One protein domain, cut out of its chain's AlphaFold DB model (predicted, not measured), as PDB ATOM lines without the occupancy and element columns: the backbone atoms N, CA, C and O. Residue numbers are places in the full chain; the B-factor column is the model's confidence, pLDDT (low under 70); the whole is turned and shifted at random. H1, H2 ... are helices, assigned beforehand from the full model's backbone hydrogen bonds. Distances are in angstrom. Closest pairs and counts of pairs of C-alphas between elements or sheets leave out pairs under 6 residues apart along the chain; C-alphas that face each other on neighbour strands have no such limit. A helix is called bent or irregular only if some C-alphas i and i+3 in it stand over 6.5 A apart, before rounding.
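AT A GLANCE: This is residues 458 to 579 of the 631 residues of an uncharacterized protein of Tetrabaena socialis (UniProt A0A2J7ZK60). One long helix, H6, runs through the core, and the shorter helices H1, H2, H3, H4, H5 and H7 pack round it. H2 crosses near the beginning of H6, and H8 and H9 run back beside opposite ends of H2, with H9 reaching farthest from the core. The printed part has 122 residues, with nine named helices in the order H1 to H9 and no named strand; the class is all helix. It is compact, with a radius of gyration of the C-alphas of 13.8 A, and its spans are 38 by 35 by 25 A.

IN THESE COORDINATES: Find C-alpha 458 at (20.926, -28.713, 28.614), where H1 begins and runs to residue 462. H2, residues 471 to 484, covers 20.6 A. Then come H3, residues 488 to 492, and H4, residues 495 to 501. H5, residues 509 to 522, covers 17.5 A and is irregular: C-alphas 517 and 520 are 7.3 A apart. Find C-alpha 526 at (38.061, -27.251, 42.851); from there H6 runs 26.1 A to residue 543. H7 is residues 546 to 554, and H8 is residues 558 to 566. H9, residues 568 to 577, covers 14.4 A and ends at C-alpha 577, (21.000, -48.062, 36.871).

HOW THE PARTS SIT: Start at H6, the hub, which touches six helices. H6 touches H1 with residues 534 to 542 alone, closest at the C-alphas of Val 462 and Arg 538, 5.5 A. H2 is about perpendicular to H6, at 82 degrees, and their closest C-alphas, Leu 477 and Lys 527, are 5.6 A apart. H3 touches H6, closest at the C-alphas of Pro 488 and Val 526, 4.4 A. H4 touches H6 at a steep tilt of 64 degrees, the same way, with the C-alphas of Val 500 and Leu 537 closest at 5.8 A. H5 and H6 form a helical hairpin at 18 degrees, closest at the C-alphas of Ala 522 and Gly 529, 4.5 A. H6 and H7 form another at 26 degrees, closest at the C-alphas of Leu 541 and Gln 549, 5.2 A. Farther out, H8 touches H2 at a shallow tilt of 34.8 degrees, only just short of steep, opposite ways, with the C-alphas of Met 480 and Leu 560 closest at 6.4 A. H9 touches H2 at 7 degrees, opposite ways, closest at the C-alphas of Asp 472 and Val 572, 6.4 A. Helix packing is only just mostly aligned, the helices' lines standing at a shallow tilt in 4 of 6 touching pairs with a tilt. Each O i to N i+4 pair is within hydrogen-bond range in H1, H3, H4, H7 and H9; the counts are 8 of 10 in H2, 7 of 10 in H5, 12 of 14 in H6 and 4 of 5 in H8.

THE WHOLE: The two C-alphas farthest apart, Glu 493 and Asp 578, are 38.8 A apart. The printed part has no cut, and no link is long. Mean pLDDT of the printed part is 78.0; look for values under 70 at residues 458 to 460, 462 to 473, 507 to 510, 542 to 546 and 577.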
ATOM      1  N   PHE A 458      21.918 -29.147  27.624       63.19
ATOM      2  CA  PHE A 458      20.926 -28.713  28.614       63.19
ATOM      3  C   PHE A 458      20.404 -29.893  29.441       63.19
ATOM      4  O   PHE A 458      20.264 -29.789  30.654       63.19
ATOM      5  N   ARG A 459      20.178 -31.038  28.790       66.19
ATOM      6  CA  ARG A 459      19.663 -32.250  29.442       66.19
ATOM      7  C   ARG A 459      20.684 -32.859  30.404       66.19
ATOM      8  O   ARG A 459      20.358 -33.093  31.557       66.19
ATOM      9  N   GLU A 460      21.929 -33.026  29.961       69.81
ATOM     10  CA  GLU A 460      23.018 -33.546  30.809       69.81
ATOM     11  C   GLU A 460      23.291 -32.644  32.027       69.81
ATOM     12  O   GLU A 460      23.603 -33.132  33.113       69.81
ATOM     13  N   LEU A 461      23.081 -31.331  31.882       70.19
ATOM     14  CA  LEU A 461      23.171 -30.377  32.988       70.19
ATOM     15  C   LEU A 461      22.023 -30.524  33.998       70.19
ATOM     16  O   LEU A 461      22.268 -30.492  35.206       70.19
ATOM     17  N   VAL A 462      20.786 -30.708  33.532       64.38
ATOM     18  CA  VAL A 462      19.608 -30.893  34.399       64.38
ATOM     19  C   VAL A 462      19.630 -32.249  35.123       64.38
ATOM     20  O   VAL A 462      19.220 -32.315  36.283       64.38
ATOM     21  N   ASP A 463      20.163 -33.299  34.492       64.06
ATOM     22  CA  ASP A 463      20.194 -34.675  35.024       64.06
ATOM     23  C   ASP A 463      21.335 -34.919  36.042       64.06
ATOM     24  O   ASP A 463      21.446 -35.990  36.643       64.06
ATOM     25  N   SER A 464      22.177 -33.913  36.295       59.72
ATOM     26  CA  SER A 464      23.392 -34.015  37.118       59.72
ATOM     27  C   SER A 464      23.178 -33.948  38.646       59.72
ATOM     28  O   SER A 464      24.130 -33.803  39.412       59.72
ATOM     29  N   GLU A 465      21.933 -34.108  39.113       50.78
ATOM     30  CA  GLU A 465      21.476 -33.932  40.508       50.78
ATOM     31  C   GLU A 465      22.267 -34.728  41.567       50.78
ATOM     32  O   GLU A 465      22.260 -34.368  42.739       50.78
ATOM     33  N   ASN A 466      22.988 -35.779  41.166       52.97
ATOM     34  CA  ASN A 466      23.612 -36.748  42.068       52.97
ATOM     35  C   ASN A 466      25.127 -36.922  41.857       52.97
ATOM     36  O   ASN A 466      25.632 -38.047  41.912       52.97
ATOM     37  N   PHE A 467      25.888 -35.839  41.667       53.56
ATOM     38  CA  PHE A 467      27.361 -35.922  41.738       53.56
ATOM     39  C   PHE A 467      27.858 -36.558  43.058       53.56
ATOM     40  O   PHE A 467      28.919 -37.182  43.070       53.56
ATOM     41  N   ASP A 468      27.072 -36.461  44.140       43.72
ATOM     42  CA  ASP A 468      27.376 -37.035  45.460       43.72
ATOM     43  C   ASP A 468      27.126 -38.547  45.569       43.72
ATOM     44  O   ASP A 468      27.748 -39.212  46.396       43.72
ATOM     45  N   SER A 469      26.236 -39.123  44.755       48.88
ATOM     46  CA  SER A 469      25.839 -40.535  44.902       48.88
ATOM     47  C   SER A 469      26.709 -41.504  44.102       48.88
ATOM     48  O   SER A 469      26.658 -42.713  44.336       48.88
ATOM     49  N   TYR A 470      27.510 -41.001  43.159       56.28
ATOM     50  CA  TYR A 470      28.200 -41.840  42.183       56.28
ATOM     51  C   TYR A 470      29.696 -41.541  42.140       56.28
ATOM     52  O   TYR A 470      30.141 -40.510  41.638       56.28
ATOM     53  N   LYS A 471      30.487 -42.511  42.611       55.12
ATOM     54  CA  LYS A 471      31.959 -42.492  42.564       55.12
ATOM     55  C   LYS A 471      32.503 -42.207  41.153       55.12
ATOM     56  O   LYS A 471      33.527 -41.556  41.013       55.12
ATOM     57  N   ASP A 472      31.774 -42.625  40.120       58.59
ATOM     58  CA  ASP A 472      32.156 -42.451  38.714       58.59
ATOM     59  C   ASP A 472      31.849 -41.031  38.173       58.59
ATOM     60  O   ASP A 472      32.438 -40.589  37.188       58.59
ATOM     61  N   LEU A 473      30.966 -40.270  38.835       66.94
ATOM     62  CA  LEU A 473      30.738 -38.846  38.544       66.94
ATOM     63  C   LEU A 473      31.808 -37.950  39.194       66.94
ATOM     64  O   LEU A 473      32.066 -36.859  38.694       66.94
ATOM     65  N   HIS A 474      32.503 -38.423  40.239       70.94
ATOM     66  CA  HIS A 474      33.669 -37.724  40.796       70.94
ATOM     67  C   HIS A 474      34.853 -37.690  39.818       70.94
ATOM     68  O   HIS A 474      35.478 -36.641  39.680       70.94
ATOM     69  N   SER A 475      35.119 -38.776  39.081       75.81
ATOM     70  CA  SER A 475      36.150 -38.767  38.027       75.81
ATOM     71  C   SER A 475      35.819 -37.799  36.887       75.81
ATOM     72  O   SER A 475      36.713 -37.231  36.273       75.81
ATOM     73  N   LEU A 476      34.532 -37.541  36.622       78.75
ATOM     74  CA  LEU A 476      34.145 -36.525  35.644       78.75
ATOM     75  C   LEU A 476      34.450 -35.106  36.146       78.75
ATOM     76  O   LEU A 476      34.911 -34.276  35.369       78.75
ATOM     77  N   LEU A 477      34.223 -34.834  37.437       81.25
ATOM     78  CA  LEU A 477      34.613 -33.559  38.050       81.25
ATOM     79  C   LEU A 477      36.137 -33.361  38.015       81.25
ATOM     80  O   LEU A 477      36.584 -32.235  37.813       81.25
ATOM     81  N   GLU A 478      36.922 -34.434  38.158       82.56
ATOM     82  CA  GLU A 478      38.388 -34.414  37.999       82.56
ATOM     83  C   GLU A 478      38.813 -34.046  36.577       82.56
ATOM     84  O   GLU A 478      39.661 -33.170  36.390       82.56
ATOM     85  N   ASP A 479      38.184 -34.647  35.570       83.81
ATOM     86  CA  ASP A 479      38.480 -34.332  34.174       83.81
ATOM     87  C   ASP A 479      38.062 -32.901  33.804       83.81
ATOM     88  O   ASP A 479      38.799 -32.198  33.114       83.81
ATOM     89  N   MET A 480      36.903 -32.441  34.293       86.44
ATOM     90  CA  MET A 480      36.426 -31.066  34.098       86.44
ATOM     91  C   MET A 480      37.365 -30.048  34.750       86.44
ATOM     92  O   MET A 480      37.722 -29.048  34.125       86.44
ATOM     93  N   ALA A 481      37.789 -30.313  35.987       86.00
ATOM     94  CA  ALA A 481      38.773 -29.505  36.695       86.00
ATOM     95  C   ALA A 481      40.091 -29.415  35.914       86.00
ATOM     96  O   ALA A 481      40.614 -28.320  35.695       86.00
ATOM     97  N   SER A 482      40.580 -30.560  35.431       85.88
ATOM     98  CA  SER A 482      41.813 -30.655  34.649       85.88
ATOM     99  C   SER A 482      41.712 -29.891  33.325       85.88
ATOM    100  O   SER A 482      42.626 -29.151  32.968       85.88
ATOM    101  N   ALA A 483      40.586 -30.001  32.616       85.81
ATOM    102  CA  ALA A 483      40.371 -29.316  31.341       85.81
ATOM    103  C   ALA A 483      40.256 -27.791  31.487       85.81
ATOM    104  O   ALA A 483      40.732 -27.028  30.633       85.81
ATOM    105  N   LEU A 484      39.627 -27.333  32.572       84.94
ATOM    106  CA  LEU A 484      39.541 -25.912  32.893       84.94
ATOM    107  C   LEU A 484      40.906 -25.317  33.244       84.94
ATOM    108  O   LEU A 484      41.123 -24.145  32.941       84.94
ATOM    109  N   ALA A 485      41.818 -26.119  33.808       84.69
ATOM    110  CA  ALA A 485      43.126 -25.679  34.297       84.69
ATOM    111  C   ALA A 485      43.023 -24.488  35.275       84.69
ATOM    112  O   ALA A 485      43.878 -23.604  35.292       84.69
ATOM    113  N   LEU A 486      41.950 -24.454  36.074       79.50
ATOM    114  CA  LEU A 486      41.695 -23.413  37.068       79.50
ATOM    115  C   LEU A 486      42.152 -23.865  38.455       79.50
ATOM    116  O   LEU A 486      41.970 -25.020  38.842       79.50
ATOM    117  N   THR A 487      42.695 -22.927  39.228       88.50
ATOM    118  CA  THR A 487      42.882 -23.114  40.669       88.50
ATOM    119  C   THR A 487      41.526 -23.053  41.388       88.50
ATOM    120  O   THR A 487      40.570 -22.490  40.847       88.50
ATOM    121  N   PRO A 488      41.416 -23.597  42.614       87.94
ATOM    122  CA  PRO A 488      40.218 -23.447  43.439       87.94
ATOM    123  C   PRO A 488      39.735 -21.992  43.568       87.94
ATOM    124  O   PRO A 488      38.550 -21.725  43.392       87.94
ATOM    125  N   ASP A 489      40.646 -21.043  43.795       87.12
ATOM    126  CA  ASP A 489      40.298 -19.619  43.872       87.12
ATOM    127  C   ASP A 489      39.896 -19.053  42.503       87.12
ATOM    128  O   ASP A 489      38.869 -18.384  42.397       87.12
ATOM    129  N   GLY A 490      40.615 -19.418  41.435       87.19
ATOM    130  CA  GLY A 490      40.285 -18.997  40.069       87.19
ATOM    131  C   GLY A 490      38.920 -19.497  39.584       87.19
ATOM    132  O   GLY A 490      38.277 -18.837  38.775       87.19
ATOM    133  N   LEU A 491      38.437 -20.633  40.098       90.00
ATOM    134  CA  LEU A 491      37.067 -21.096  39.871       90.00
ATOM    135  C   LEU A 491      36.035 -20.189  40.558       90.00
ATOM    136  O   LEU A 491      35.018 -19.856  39.955       90.00
ATOM    137  N   LEU A 492      36.267 -19.833  41.824       89.88
ATOM    138  CA  LEU A 492      35.324 -19.049  42.630       89.88
ATOM    139  C   LEU A 492      35.248 -17.580  42.201       89.88
ATOM    140  O   LEU A 492      34.249 -16.919  42.479       89.88
ATOM    141  N   GLU A 493      36.292 -17.086  41.542       91.00
ATOM    142  CA  GLU A 493      36.363 -15.743  40.962       91.00
ATOM    143  C   GLU A 493      35.867 -15.690  39.513       91.00
ATOM    144  O   GLU A 493      35.720 -14.607  38.954       91.00
ATOM    145  N   ALA A 494      35.588 -16.838  38.889       91.25
ATOM    146  CA  ALA A 494      35.174 -16.871  37.498       91.25
ATOM    147  C   ALA A 494      33.800 -16.209  37.300       91.25
ATOM    148  O   ALA A 494      32.819 -16.582  37.950       91.25
ATOM    149  N   ASP A 495      33.705 -15.297  36.327       90.69
ATOM    150  CA  ASP A 495      32.485 -14.524  36.046       90.69
ATOM    151  C   ASP A 495      31.251 -15.410  35.835       90.69
ATOM    152  O   ASP A 495      30.167 -15.113  36.332       90.69
ATOM    153  N   TRP A 496      31.407 -16.540  35.143       91.38
ATOM    154  CA  TRP A 496      30.324 -17.497  34.906       91.38
ATOM    155  C   TRP A 496      29.869 -18.211  36.189       91.38
ATOM    156  O   TRP A 496      28.686 -18.527  36.328       91.38
ATOM    157  N   PHE A 497      30.775 -18.443  37.145       91.31
ATOM    158  CA  PHE A 497      30.434 -19.024  38.443       91.31
ATOM    159  C   PHE A 497      29.671 -17.996  39.272       91.31
ATOM    160  O   PHE A 497      28.597 -18.304  39.786       91.31
ATOM    161  N   ILE A 498      30.202 -16.773  39.367       90.00
ATOM    162  CA  ILE A 498      29.585 -15.667  40.106       90.00
ATOM    163  C   ILE A 498      28.200 -15.370  39.536       90.00
ATOM    164  O   ILE A 498      27.241 -15.269  40.294       90.00
ATOM    165  N   HIS A 499      28.057 -15.327  38.208       89.31
ATOM    166  CA  HIS A 499      26.774 -15.109  37.545       89.31
ATOM    167  C   HIS A 499      25.721 -16.144  37.961       89.31
ATOM    168  O   HIS A 499      24.585 -15.785  38.264       89.31
ATOM    169  N   VAL A 500      26.093 -17.426  38.020       87.94
ATOM    170  CA  VAL A 500      25.192 -18.491  38.476       87.94
ATOM    171  C   VAL A 500      24.926 -18.390  39.978       87.94
ATOM    172  O   VAL A 500      23.776 -18.506  40.400       87.94
ATOM    173  N   LEU A 501      25.958 -18.160  40.790       86.75
ATOM    174  CA  LEU A 501      25.853 -18.055  42.247       86.75
ATOM    175  C   LEU A 501      24.947 -16.894  42.682       86.75
ATOM    176  O   LEU A 501      24.144 -17.052  43.605       86.75
ATOM    177  N   ASP A 502      25.059 -15.756  42.002       86.81
ATOM    178  CA  ASP A 502      24.337 -14.516  42.298       86.81
ATOM    179  C   ASP A 502      22.992 -14.417  41.578       86.81
ATOM    180  O   ASP A 502      22.224 -13.481  41.818       86.81
ATOM    181  N   HIS A 503      22.668 -15.400  40.736       85.31
ATOM    182  CA  HIS A 503      21.400 -15.450  40.033       85.31
ATOM    183  C   HIS A 503      20.218 -15.435  41.013       85.31
ATOM    184  O   HIS A 503      20.230 -16.113  42.045       85.31
ATOM    185  N   LEU A 504      19.139 -14.735  40.646       77.50
ATOM    186  CA  LEU A 504      17.931 -14.593  41.471       77.50
ATOM    187  C   LEU A 504      17.374 -15.950  41.928       77.50
ATOM    188  O   LEU A 504      16.930 -16.069  43.061       77.50
ATOM    189  N   ARG A 505      17.480 -16.990  41.086       75.00
ATOM    190  CA  ARG A 505      17.045 -18.379  41.373       75.00
ATOM    191  C   ARG A 505      17.886 -19.124  42.417       75.00
ATOM    192  O   ARG A 505      17.441 -20.146  42.926       75.00
ATOM    193  N   ASN A 506      19.062 -18.609  42.769       75.94
ATOM    194  CA  ASN A 506      19.966 -19.176  43.771       75.94
ATOM    195  C   ASN A 506      19.975 -18.384  45.090       75.94
ATOM    196  O   ASN A 506      20.868 -18.578  45.921       75.94
ATOM    197  N   SER A 507      18.968 -17.520  45.293       65.38
ATOM    198  CA  SER A 507      18.890 -16.561  46.401       65.38
ATOM    199  C   SER A 507      19.132 -17.163  47.791       65.38
ATOM    200  O   SER A 507      19.048 -18.376  47.996       65.38
ATOM    201  N   ARG A 508      19.423 -16.247  48.736       53.81
ATOM    202  CA  ARG A 508      19.889 -16.385  50.132       53.81
ATOM    203  C   ARG A 508      20.118 -17.790  50.670       53.81
ATOM    204  O   ARG A 508      21.179 -17.990  51.218       53.81
ATOM    205  N   ARG A 509      19.201 -18.749  50.583       61.34
ATOM    206  CA  ARG A 509      19.397 -20.091  51.145       61.34
ATOM    207  C   ARG A 509      20.413 -20.941  50.380       61.34
ATOM    208  O   ARG A 509      21.308 -21.464  51.027       61.34
ATOM    209  N   SER A 510      20.326 -21.060  49.051       68.31
ATOM    210  CA  SER A 510      21.265 -21.892  48.270       68.31
ATOM    211  C   SER A 510      22.652 -21.256  48.229       68.31
ATOM    212  O   SER A 510      23.636 -21.907  48.585       68.31
ATOM    213  N   LYS A 511      22.715 -19.951  47.931       80.00
ATOM    214  CA  LYS A 511      23.941 -19.158  48.054       80.00
ATOM    215  C   LYS A 511      24.495 -19.155  49.482       80.00
ATOM    216  O   LYS A 511      25.662 -19.471  49.650       80.00
ATOM    217  N   ALA A 512      23.710 -18.865  50.529       75.44
ATOM    218  CA  ALA A 512      24.250 -18.873  51.898       75.44
ATOM    219  C   ALA A 512      24.630 -20.274  52.373       75.44
ATOM    220  O   ALA A 512      25.544 -20.392  53.177       75.44
ATOM    221  N   ASN A 513      23.964 -21.331  51.902       76.75
ATOM    222  CA  ASN A 513      24.371 -22.699  52.197       76.75
ATOM    223  C   ASN A 513      25.749 -22.978  51.589       76.75
ATOM    224  O   ASN A 513      26.641 -23.428  52.303       76.75
ATOM    225  N   PHE A 514      25.952 -22.625  50.317       82.94
ATOM    226  CA  PHE A 514      27.266 -22.695  49.683       82.94
ATOM    227  C   PHE A 514      28.310 -21.864  50.445       82.94
ATOM    228  O   PHE A 514      29.315 -22.407  50.899       82.94
ATOM    229  N   GLU A 515      28.041 -20.577  50.660       84.69
ATOM    230  CA  GLU A 515      28.931 -19.632  51.344       84.69
ATOM    231  C   GLU A 515      29.309 -20.088  52.759       84.69
ATOM    232  O   GLU A 515      30.474 -20.020  53.145       84.69
ATOM    233  N   ARG A 516      28.339 -20.590  53.532       83.75
ATOM    234  CA  ARG A 516      28.533 -20.976  54.935       83.75
ATOM    235  C   ARG A 516      29.191 -22.341  55.089       83.75
ATOM    236  O   ARG A 516      30.036 -22.500  55.964       83.75
ATOM    237  N   ASN A 517      28.775 -23.321  54.291       81.81
ATOM    238  CA  ASN A 517      29.093 -24.726  54.554       81.81
ATOM    239  C   ASN A 517      30.101 -25.316  53.561       81.81
ATOM    240  O   ASN A 517      30.762 -26.298  53.893       81.81
ATOM    241  N   TYR A 518      30.253 -24.732  52.367       83.62
ATOM    242  CA  TYR A 518      31.002 -25.367  51.277       83.62
ATOM    243  C   TYR A 518      32.062 -24.480  50.627       83.62
ATOM    244  O   TYR A 518      32.987 -25.021  50.030       83.62
ATOM    245  N   ARG A 519      32.018 -23.151  50.786       87.88
ATOM    246  CA  ARG A 519      33.017 -22.243  50.198       87.88
ATOM    247  C   ARG A 519      34.434 -22.520  50.695       87.88
ATOM    248  O   ARG A 519      35.368 -22.503  49.903       87.88
ATOM    249  N   ALA A 520      34.598 -22.827  51.982       87.56
ATOM    250  CA  ALA A 520      35.902 -23.188  52.541       87.56
ATOM    251  C   ALA A 520      36.457 -24.488  51.930       87.56
ATOM    252  O   ALA A 520      37.642 -24.562  51.623       87.56
ATOM    253  N   GLN A 521      35.593 -25.480  51.696       87.75
ATOM    254  CA  GLN A 521      35.972 -26.725  51.023       87.75
ATOM    255  C   GLN A 521      36.272 -26.482  49.539       87.75
ATOM    256  O   GLN A 521      37.256 -26.994  49.025       87.75
ATOM    257  N   ALA A 522      35.479 -25.643  48.866       87.25
ATOM    258  CA  ALA A 522      35.677 -25.287  47.463       87.25
ATOM    259  C   ALA A 522      36.981 -24.515  47.209       87.25
ATOM    260  O   ALA A 522      37.525 -24.620  46.119       87.25
ATOM    261  N   ARG A 523      37.503 -23.786  48.208       90.31
ATOM    262  CA  ARG A 523      38.837 -23.156  48.168       90.31
ATOM    263  C   ARG A 523      39.991 -24.150  48.286       90.31
ATOM    264  O   ARG A 523      41.115 -23.828  47.926       90.31
ATOM    265  N   GLN A 524      39.732 -25.340  48.816       88.75
ATOM    266  CA  GLN A 524      40.736 -26.396  48.964       88.75
ATOM    267  C   GLN A 524      40.645 -27.422  47.833       88.75
ATOM    268  O   GLN A 524      41.659 -27.978  47.421       88.75
ATOM    269  N   ASP A 525      39.439 -27.654  47.315       87.31
ATOM    270  CA  ASP A 525      39.161 -28.622  46.262       87.31
ATOM    271  C   ASP A 525      38.226 -28.021  45.204       87.31
ATOM    272  O   ASP A 525      37.026 -27.814  45.423       87.31
ATOM    273  N   VAL A 526      38.778 -27.800  44.009       86.94
ATOM    274  CA  VAL A 526      38.061 -27.251  42.851       86.94
ATOM    275  C   VAL A 526      36.859 -28.124  42.450       86.94
ATOM    276  O   VAL A 526      35.866 -27.612  41.931       86.94
ATOM    277  N   LYS A 527      36.881 -29.431  42.757       86.56
ATOM    278  CA  LYS A 527      35.777 -30.367  42.479       86.56
ATOM    279  C   LYS A 527      34.544 -30.040  43.301       86.56
ATOM    280  O   LYS A 527      33.426 -30.106  42.792       86.56
ATOM    281  N   VAL A 528      34.740 -29.642  44.559       83.69
ATOM    282  CA  VAL A 528      33.649 -29.209  45.438       83.69
ATOM    283  C   VAL A 528      33.000 -27.947  44.876       83.69
ATOM    284  O   VAL A 528      31.771 -27.855  44.860       83.69
ATOM    285  N   GLY A 529      33.805 -27.012  44.363       86.81
ATOM    286  CA  GLY A 529      33.304 -25.826  43.676       86.81
ATOM    287  C   GLY A 529      32.509 -26.177  42.416       86.81
ATOM    288  O   GLY A 529      31.359 -25.759  42.289       86.81
ATOM    289  N   LEU A 530      33.065 -27.000  41.519       86.69
ATOM    290  CA  LEU A 530      32.393 -27.410  40.278       86.69
ATOM    291  C   LEU A 530      31.089 -28.161  40.540       86.69
ATOM    292  O   LEU A 530      30.101 -27.941  39.840       86.69
ATOM    293  N   ARG A 531      31.048 -29.015  41.565       83.00
ATOM    294  CA  ARG A 531      29.819 -29.683  42.003       83.00
ATOM    295  C   ARG A 531      28.734 -28.664  42.352       83.00
ATOM    296  O   ARG A 531      27.610 -28.759  41.862       83.00
ATOM    297  N   TRP A 532      29.073 -27.689  43.195       82.62
ATOM    298  CA  TRP A 532      28.129 -26.661  43.630       82.62
ATOM    299  C   TRP A 532      27.689 -25.756  42.489       82.62
ATOM    300  O   TRP A 532      26.506 -25.444  42.394       82.62
ATOM    301  N   PHE A 533      28.597 -25.408  41.580       87.44
ATOM    302  CA  PHE A 533      28.254 -24.678  40.368       87.44
ATOM    303  C   PHE A 533      27.168 -25.385  39.550       87.44
ATOM    304  O   PHE A 533      26.156 -24.764  39.235       87.44
ATOM    305  N   HIS A 534      27.325 -26.679  39.252       84.44
ATOM    306  CA  HIS A 534      26.320 -27.424  38.484       84.44
ATOM    307  C   HIS A 534      24.981 -27.523  39.229       84.44
ATOM    308  O   HIS A 534      23.927 -27.335  38.622       84.44
ATOM    309  N   GLY A 535      25.009 -27.733  40.551       77.88
ATOM    310  CA  GLY A 535      23.799 -27.726  41.380       77.88
ATOM    311  C   GLY A 535      23.060 -26.381  41.359       77.88
ATOM    312  O   GLY A 535      21.835 -26.345  41.254       77.88
ATOM    313  N   LEU A 536      23.792 -25.265  41.401       81.62
ATOM    314  CA  LEU A 536      23.227 -23.913  41.328       81.62
ATOM    315  C   LEU A 536      22.735 -23.570  39.915       81.62
ATOM    316  O   LEU A 536      21.662 -22.987  39.757       81.62
ATOM    317  N   LEU A 537      23.480 -23.954  38.878       85.00
ATOM    318  CA  LEU A 537      23.083 -23.762  37.484       85.00
ATOM    319  C   LEU A 537      21.776 -24.499  37.192       85.00
ATOM    320  O   LEU A 537      20.878 -23.949  36.559       85.00
ATOM    321  N   ARG A 538      21.618 -25.712  37.726       77.44
ATOM    322  CA  ARG A 538      20.395 -26.503  37.586       77.44
ATOM    323  C   ARG A 538      19.151 -25.789  38.110       77.44
ATOM    324  O   ARG A 538      18.096 -25.928  37.493       77.44
ATOM    325  N   ASN A 539      19.247 -25.010  39.187       75.06
ATOM    326  CA  ASN A 539      18.103 -24.228  39.673       75.06
ATOM    327  C   ASN A 539      17.629 -23.225  38.613       75.06
ATOM    328  O   ASN A 539      16.428 -23.048  38.414       75.06
ATOM    329  N   ILE A 540      18.572 -22.616  37.887       81.00
ATOM    330  CA  ILE A 540      18.280 -21.705  36.776       81.00
ATOM    331  C   ILE A 540      17.677 -22.483  35.603       81.00
ATOM    332  O   ILE A 540      16.654 -22.073  35.063       81.00
ATOM    333  N   LEU A 541      18.253 -23.634  35.243       77.75
ATOM    334  CA  LEU A 541      17.771 -24.442  34.117       77.75
ATOM    335  C   LEU A 541      16.387 -25.070  34.365       77.75
ATOM    336  O   LEU A 541      15.605 -25.218  33.433       77.75
ATOM    337  N   SER A 542      16.068 -25.415  35.615       69.69
ATOM    338  CA  SER A 542      14.819 -26.105  35.974       69.69
ATOM    339  C   SER A 542      13.665 -25.143  36.256       69.69
ATOM    340  O   SER A 542      12.507 -25.498  36.032       69.69
ATOM    341  N   HIS A 543      13.970 -23.942  36.759       68.81
ATOM    342  CA  HIS A 543      12.966 -23.003  37.278       68.81
ATOM    343  C   HIS A 543      13.058 -21.584  36.701       68.81
ATOM    344  O   HIS A 543      12.199 -20.754  36.993       68.81
ATOM    345  N   GLY A 544      14.086 -21.272  35.909       69.62
ATOM    346  CA  GLY A 544      14.184 -20.006  35.187       69.62
ATOM    347  C   GLY A 544      13.249 -19.966  33.979       69.62
ATOM    348  O   GLY A 544      12.905 -20.997  33.403       69.62
ATOM    349  N   SER A 545      12.864 -18.763  33.567       68.25
ATOM    350  CA  SER A 545      12.259 -18.496  32.263       68.25
ATOM    351  C   SER A 545      13.176 -18.947  31.128       68.25
ATOM    352  O   SER A 545      14.392 -19.023  31.280       68.25
ATOM    353  N   ILE A 546      12.616 -19.176  29.942       68.00
ATOM    354  CA  ILE A 546      13.394 -19.550  28.749       68.00
ATOM    355  C   ILE A 546      14.512 -18.535  28.458       68.00
ATOM    356  O   ILE A 546      15.595 -18.919  28.025       68.00
ATOM    357  N   SER A 547      14.275 -17.246  28.721       73.69
ATOM    358  CA  SER A 547      15.299 -16.208  28.580       73.69
ATOM    359  C   SER A 547      16.447 -16.408  29.575       73.69
ATOM    360  O   SER A 547      17.601 -16.463  29.159       73.69
ATOM    361  N   GLU A 548      16.131 -16.592  30.863       80.75
ATOM    362  CA  GLU A 548      17.122 -16.877  31.920       80.75
ATOM    363  C   GLU A 548      17.912 -18.159  31.605       80.75
ATOM    364  O   GLU A 548      19.136 -18.184  31.704       80.75
ATOM    365  N   GLN A 549      17.230 -19.216  31.154       80.88
ATOM    366  CA  GLN A 549      17.869 -20.475  30.774       80.88
ATOM    367  C   GLN A 549      18.822 -20.289  29.579       80.88
ATOM    368  O   GLN A 549      19.953 -20.769  29.623       80.88
ATOM    369  N   ARG A 550      18.412 -19.573  28.516       81.31
ATOM    370  CA  ARG A 550      19.289 -19.284  27.363       81.31
ATOM    371  C   ARG A 550      20.512 -18.482  27.784       81.31
ATOM    372  O   ARG A 550      21.612 -18.816  27.360       81.31
ATOM    373  N   GLN A 551      20.326 -17.465  28.620       85.50
ATOM    374  CA  GLN A 551      21.420 -16.641  29.125       85.50
ATOM    375  C   GLN A 551      22.417 -17.478  29.935       85.50
ATOM    376  O   GLN A 551      23.616 -17.411  29.677       85.50
ATOM    377  N   ALA A 552      21.927 -18.335  30.836       85.75
ATOM    378  CA  ALA A 552      22.766 -19.225  31.634       85.75
ATOM    379  C   ALA A 552      23.576 -20.212  30.774       85.75
ATOM    380  O   ALA A 552      24.731 -20.500  31.082       85.75
ATOM    381  N   LEU A 553      23.000 -20.708  29.672       84.69
ATOM    382  CA  LEU A 553      23.710 -21.578  28.727       84.69
ATOM    383  C   LEU A 553      24.703 -20.816  27.840       84.69
ATOM    384  O   LEU A 553      25.711 -21.391  27.448       84.69
ATOM    385  N   GLN A 554      24.436 -19.548  27.513       84.75
ATOM    386  CA  GLN A 554      25.347 -18.711  26.721       84.75
ATOM    387  C   GLN A 554      26.632 -18.377  27.478       84.75
ATOM    388  O   GLN A 554      27.701 -18.351  26.877       84.75
ATOM    389  N   VAL A 555      26.534 -18.143  28.789       85.50
ATOM    390  CA  VAL A 555      27.701 -17.880  29.650       85.50
ATOM    391  C   VAL A 555      28.386 -19.164  30.131       85.50
ATOM    392  O   VAL A 555      29.387 -19.100  30.843       85.50
ATOM    393  N   TYR A 556      27.858 -20.336  29.765       87.25
ATOM    394  CA  TYR A 556      28.404 -21.620  30.181       87.25
ATOM    395  C   TYR A 556      29.769 -21.881  29.518       87.25
ATOM    396  O   TYR A 556      29.883 -21.747  28.295       87.25
ATOM    397  N   PRO A 557      30.813 -22.283  30.269       88.12
ATOM    398  CA  PRO A 557      32.147 -22.466  29.700       88.12
ATOM    399  C   PRO A 557      32.167 -23.491  28.560       88.12
ATOM    400  O   PRO A 557      31.774 -24.643  28.748       88.12
ATOM    401  N   SER A 558      32.705 -23.112  27.396       84.75
ATOM    402  CA  SER A 558      32.773 -23.981  26.206       84.75
ATOM    403  C   SER A 558      33.515 -25.293  26.466       84.75
ATOM    404  O   SER A 558      33.050 -26.359  26.072       84.75
ATOM    405  N   LYS A 559      34.612 -25.242  27.233       84.56
ATOM    406  CA  LYS A 559      35.349 -26.437  27.664       84.56
ATOM    407  C   LYS A 559      34.486 -27.402  28.474       84.56
ATOM    408  O   LYS A 559      34.611 -28.606  28.313       84.56
ATOM    409  N   LEU A 560      33.600 -26.892  29.334       84.19
ATOM    410  CA  LEU A 560      32.656 -27.737  30.069       84.19
ATOM    411  C   LEU A 560      31.514 -28.216  29.167       84.19
ATOM    412  O   LEU A 560      31.013 -29.326  29.354       84.19
ATOM    413  N   ALA A 561      31.100 -27.406  28.189       82.12
ATOM    414  CA  ALA A 561      30.046 -27.754  27.239       82.12
ATOM    415  C   ALA A 561      30.383 -29.030  26.454       82.12
ATOM    416  O   ALA A 561      29.491 -29.839  26.198       82.12
ATOM    417  N   GLU A 562      31.658 -29.258  26.132       81.69
ATOM    418  CA  GLU A 562      32.132 -30.480  25.472       81.69
ATOM    419  C   GLU A 562      31.893 -31.735  26.323       81.69
ATOM    420  O   GLU A 562      31.388 -32.738  25.811       81.69
ATOM    421  N   PHE A 563      32.143 -31.678  27.638       77.56
ATOM    422  CA  PHE A 563      31.879 -32.806  28.541       77.56
ATOM    423  C   PHE A 563      30.395 -33.161  28.586       77.56
ATOM    424  O   PHE A 563      30.038 -34.334  28.475       77.56
ATOM    425  N   HIS A 564      29.523 -32.159  28.669       75.81
ATOM    426  CA  HIS A 564      28.072 -32.367  28.661       75.81
ATOM    427  C   HIS A 564      27.535 -32.731  27.271       75.81
ATOM    428  O   HIS A 564      26.520 -33.403  27.148       75.81
ATOM    429  N   SER A 565      28.235 -32.375  26.197       76.06
ATOM    430  CA  SER A 565      27.868 -32.776  24.832       76.06
ATOM    431  C   SER A 565      28.364 -34.181  24.472       76.06
ATOM    432  O   SER A 565      27.787 -34.840  23.602       76.06
ATOM    433  N   SER A 566      29.392 -34.683  25.163       75.69
ATOM    434  CA  SER A 566      30.007 -35.990  24.900       75.69
ATOM    435  C   SER A 566      29.115 -37.186  25.258       75.69
ATOM    436  O   SER A 566      29.228 -38.238  24.637       75.69
ATOM    437  N   GLY A 567      28.168 -37.033  26.192       72.56
ATOM    438  CA  GLY A 567      27.331 -38.142  26.677       72.56
ATOM    439  C   GLY A 567      27.936 -38.942  27.841       72.56
ATOM    440  O   GLY A 567      27.407 -39.991  28.202       72.56
ATOM    441  N   ARG A 568      29.051 -38.491  28.431       73.56
ATOM    442  CA  ARG A 568      29.735 -39.213  29.521       73.56
ATOM    443  C   ARG A 568      28.893 -39.331  30.796       73.56
ATOM    444  O   ARG A 568      28.965 -40.355  31.471       73.56
ATOM    445  N   ILE A 569      28.073 -38.326  31.114       72.62
ATOM    446  CA  ILE A 569      27.144 -38.381  32.256       72.62
ATOM    447  C   ILE A 569      26.071 -39.437  31.993       72.62
ATOM    448  O   ILE A 569      25.878 -40.324  32.825       72.62
ATOM    449  N   SER A 570      25.472 -39.422  30.800       72.75
ATOM    450  CA  SER A 570      24.544 -40.462  30.341       72.75
ATOM    451  C   SER A 570      25.111 -41.878  30.509       72.75
ATOM    452  O   SER A 570      24.415 -42.789  30.964       72.75
ATOM    453  N   GLU A 571      26.385 -42.084  30.164       76.19
ATOM    454  CA  GLU A 571      27.055 -43.380  30.292       76.19
ATOM    455  C   GLU A 571      27.206 -43.812  31.762       76.19
ATOM    456  O   GLU A 571      26.888 -44.953  32.113       76.19
ATOM    457  N   VAL A 572      27.646 -42.900  32.635       73.38
ATOM    458  CA  VAL A 572      27.803 -43.156  34.076       73.38
ATOM    459  C   VAL A 572      26.457 -43.455  34.740       73.38
ATOM    460  O   VAL A 572      26.339 -44.421  35.504       73.38
ATOM    461  N   LEU A 573      25.422 -42.673  34.423       72.50
ATOM    462  CA  LEU A 573      24.071 -42.907  34.926       72.50
ATOM    463  C   LEU A 573      23.556 -44.267  34.452       72.50
ATOM    464  O   LEU A 573      23.138 -45.081  35.271       72.50
ATOM    465  N   THR A 574      23.686 -44.590  33.166       75.12
ATOM    466  CA  THR A 574      23.252 -45.892  32.628       75.12
ATOM    467  C   THR A 574      23.925 -47.063  33.345       75.12
ATOM    468  O   THR A 574      23.240 -47.981  33.797       75.12
ATOM    469  N   LYS A 575      25.251 -47.007  33.539       75.69
ATOM    470  CA  LYS A 575      25.991 -48.034  34.294       75.69
ATOM    471  C   LYS A 575      25.475 -48.178  35.717       75.69
ATOM    472  O   LYS A 575      25.368 -49.293  36.217       75.69
ATOM    473  N   THR A 576      25.145 -47.068  36.365       71.75
ATOM    474  CA  THR A 576      24.606 -47.075  37.723       71.75
ATOM    475  C   THR A 576      23.261 -47.791  37.789       71.75
ATOM    476  O   THR A 576      23.072 -48.656  38.639       71.75
ATOM    477  N   TYR A 577      22.339 -47.469  36.887       69.88
ATOM    478  CA  TYR A 577      21.000 -48.062  36.871       69.88
ATOM    479  C   TYR A 577      20.979 -49.552  36.504       69.88
ATOM    480  O   TYR A 577      19.989 -50.244  36.756       69.88
ATOM    481  N   ASP A 578      22.070 -50.051  35.928       70.56
ATOM    482  CA  ASP A 578      22.279 -51.471  35.666       70.56
ATOM    483  C   ASP A 578      22.976 -52.211  36.827       70.56
ATOM    484  O   ASP A 578      23.051 -53.443  36.798       70.56
ATOM    485  N   ARG A 579      23.443 -51.513  37.879       70.06
ATOM    486  CA  ARG A 579      24.040 -52.160  39.060       70.06
ATOM    487  C   ARG A 579      22.981 -52.862  39.931       70.06
ATOM    488  O   ARG A 579      21.833 -52.424  40.002       70.06
TER     489      ARG A 579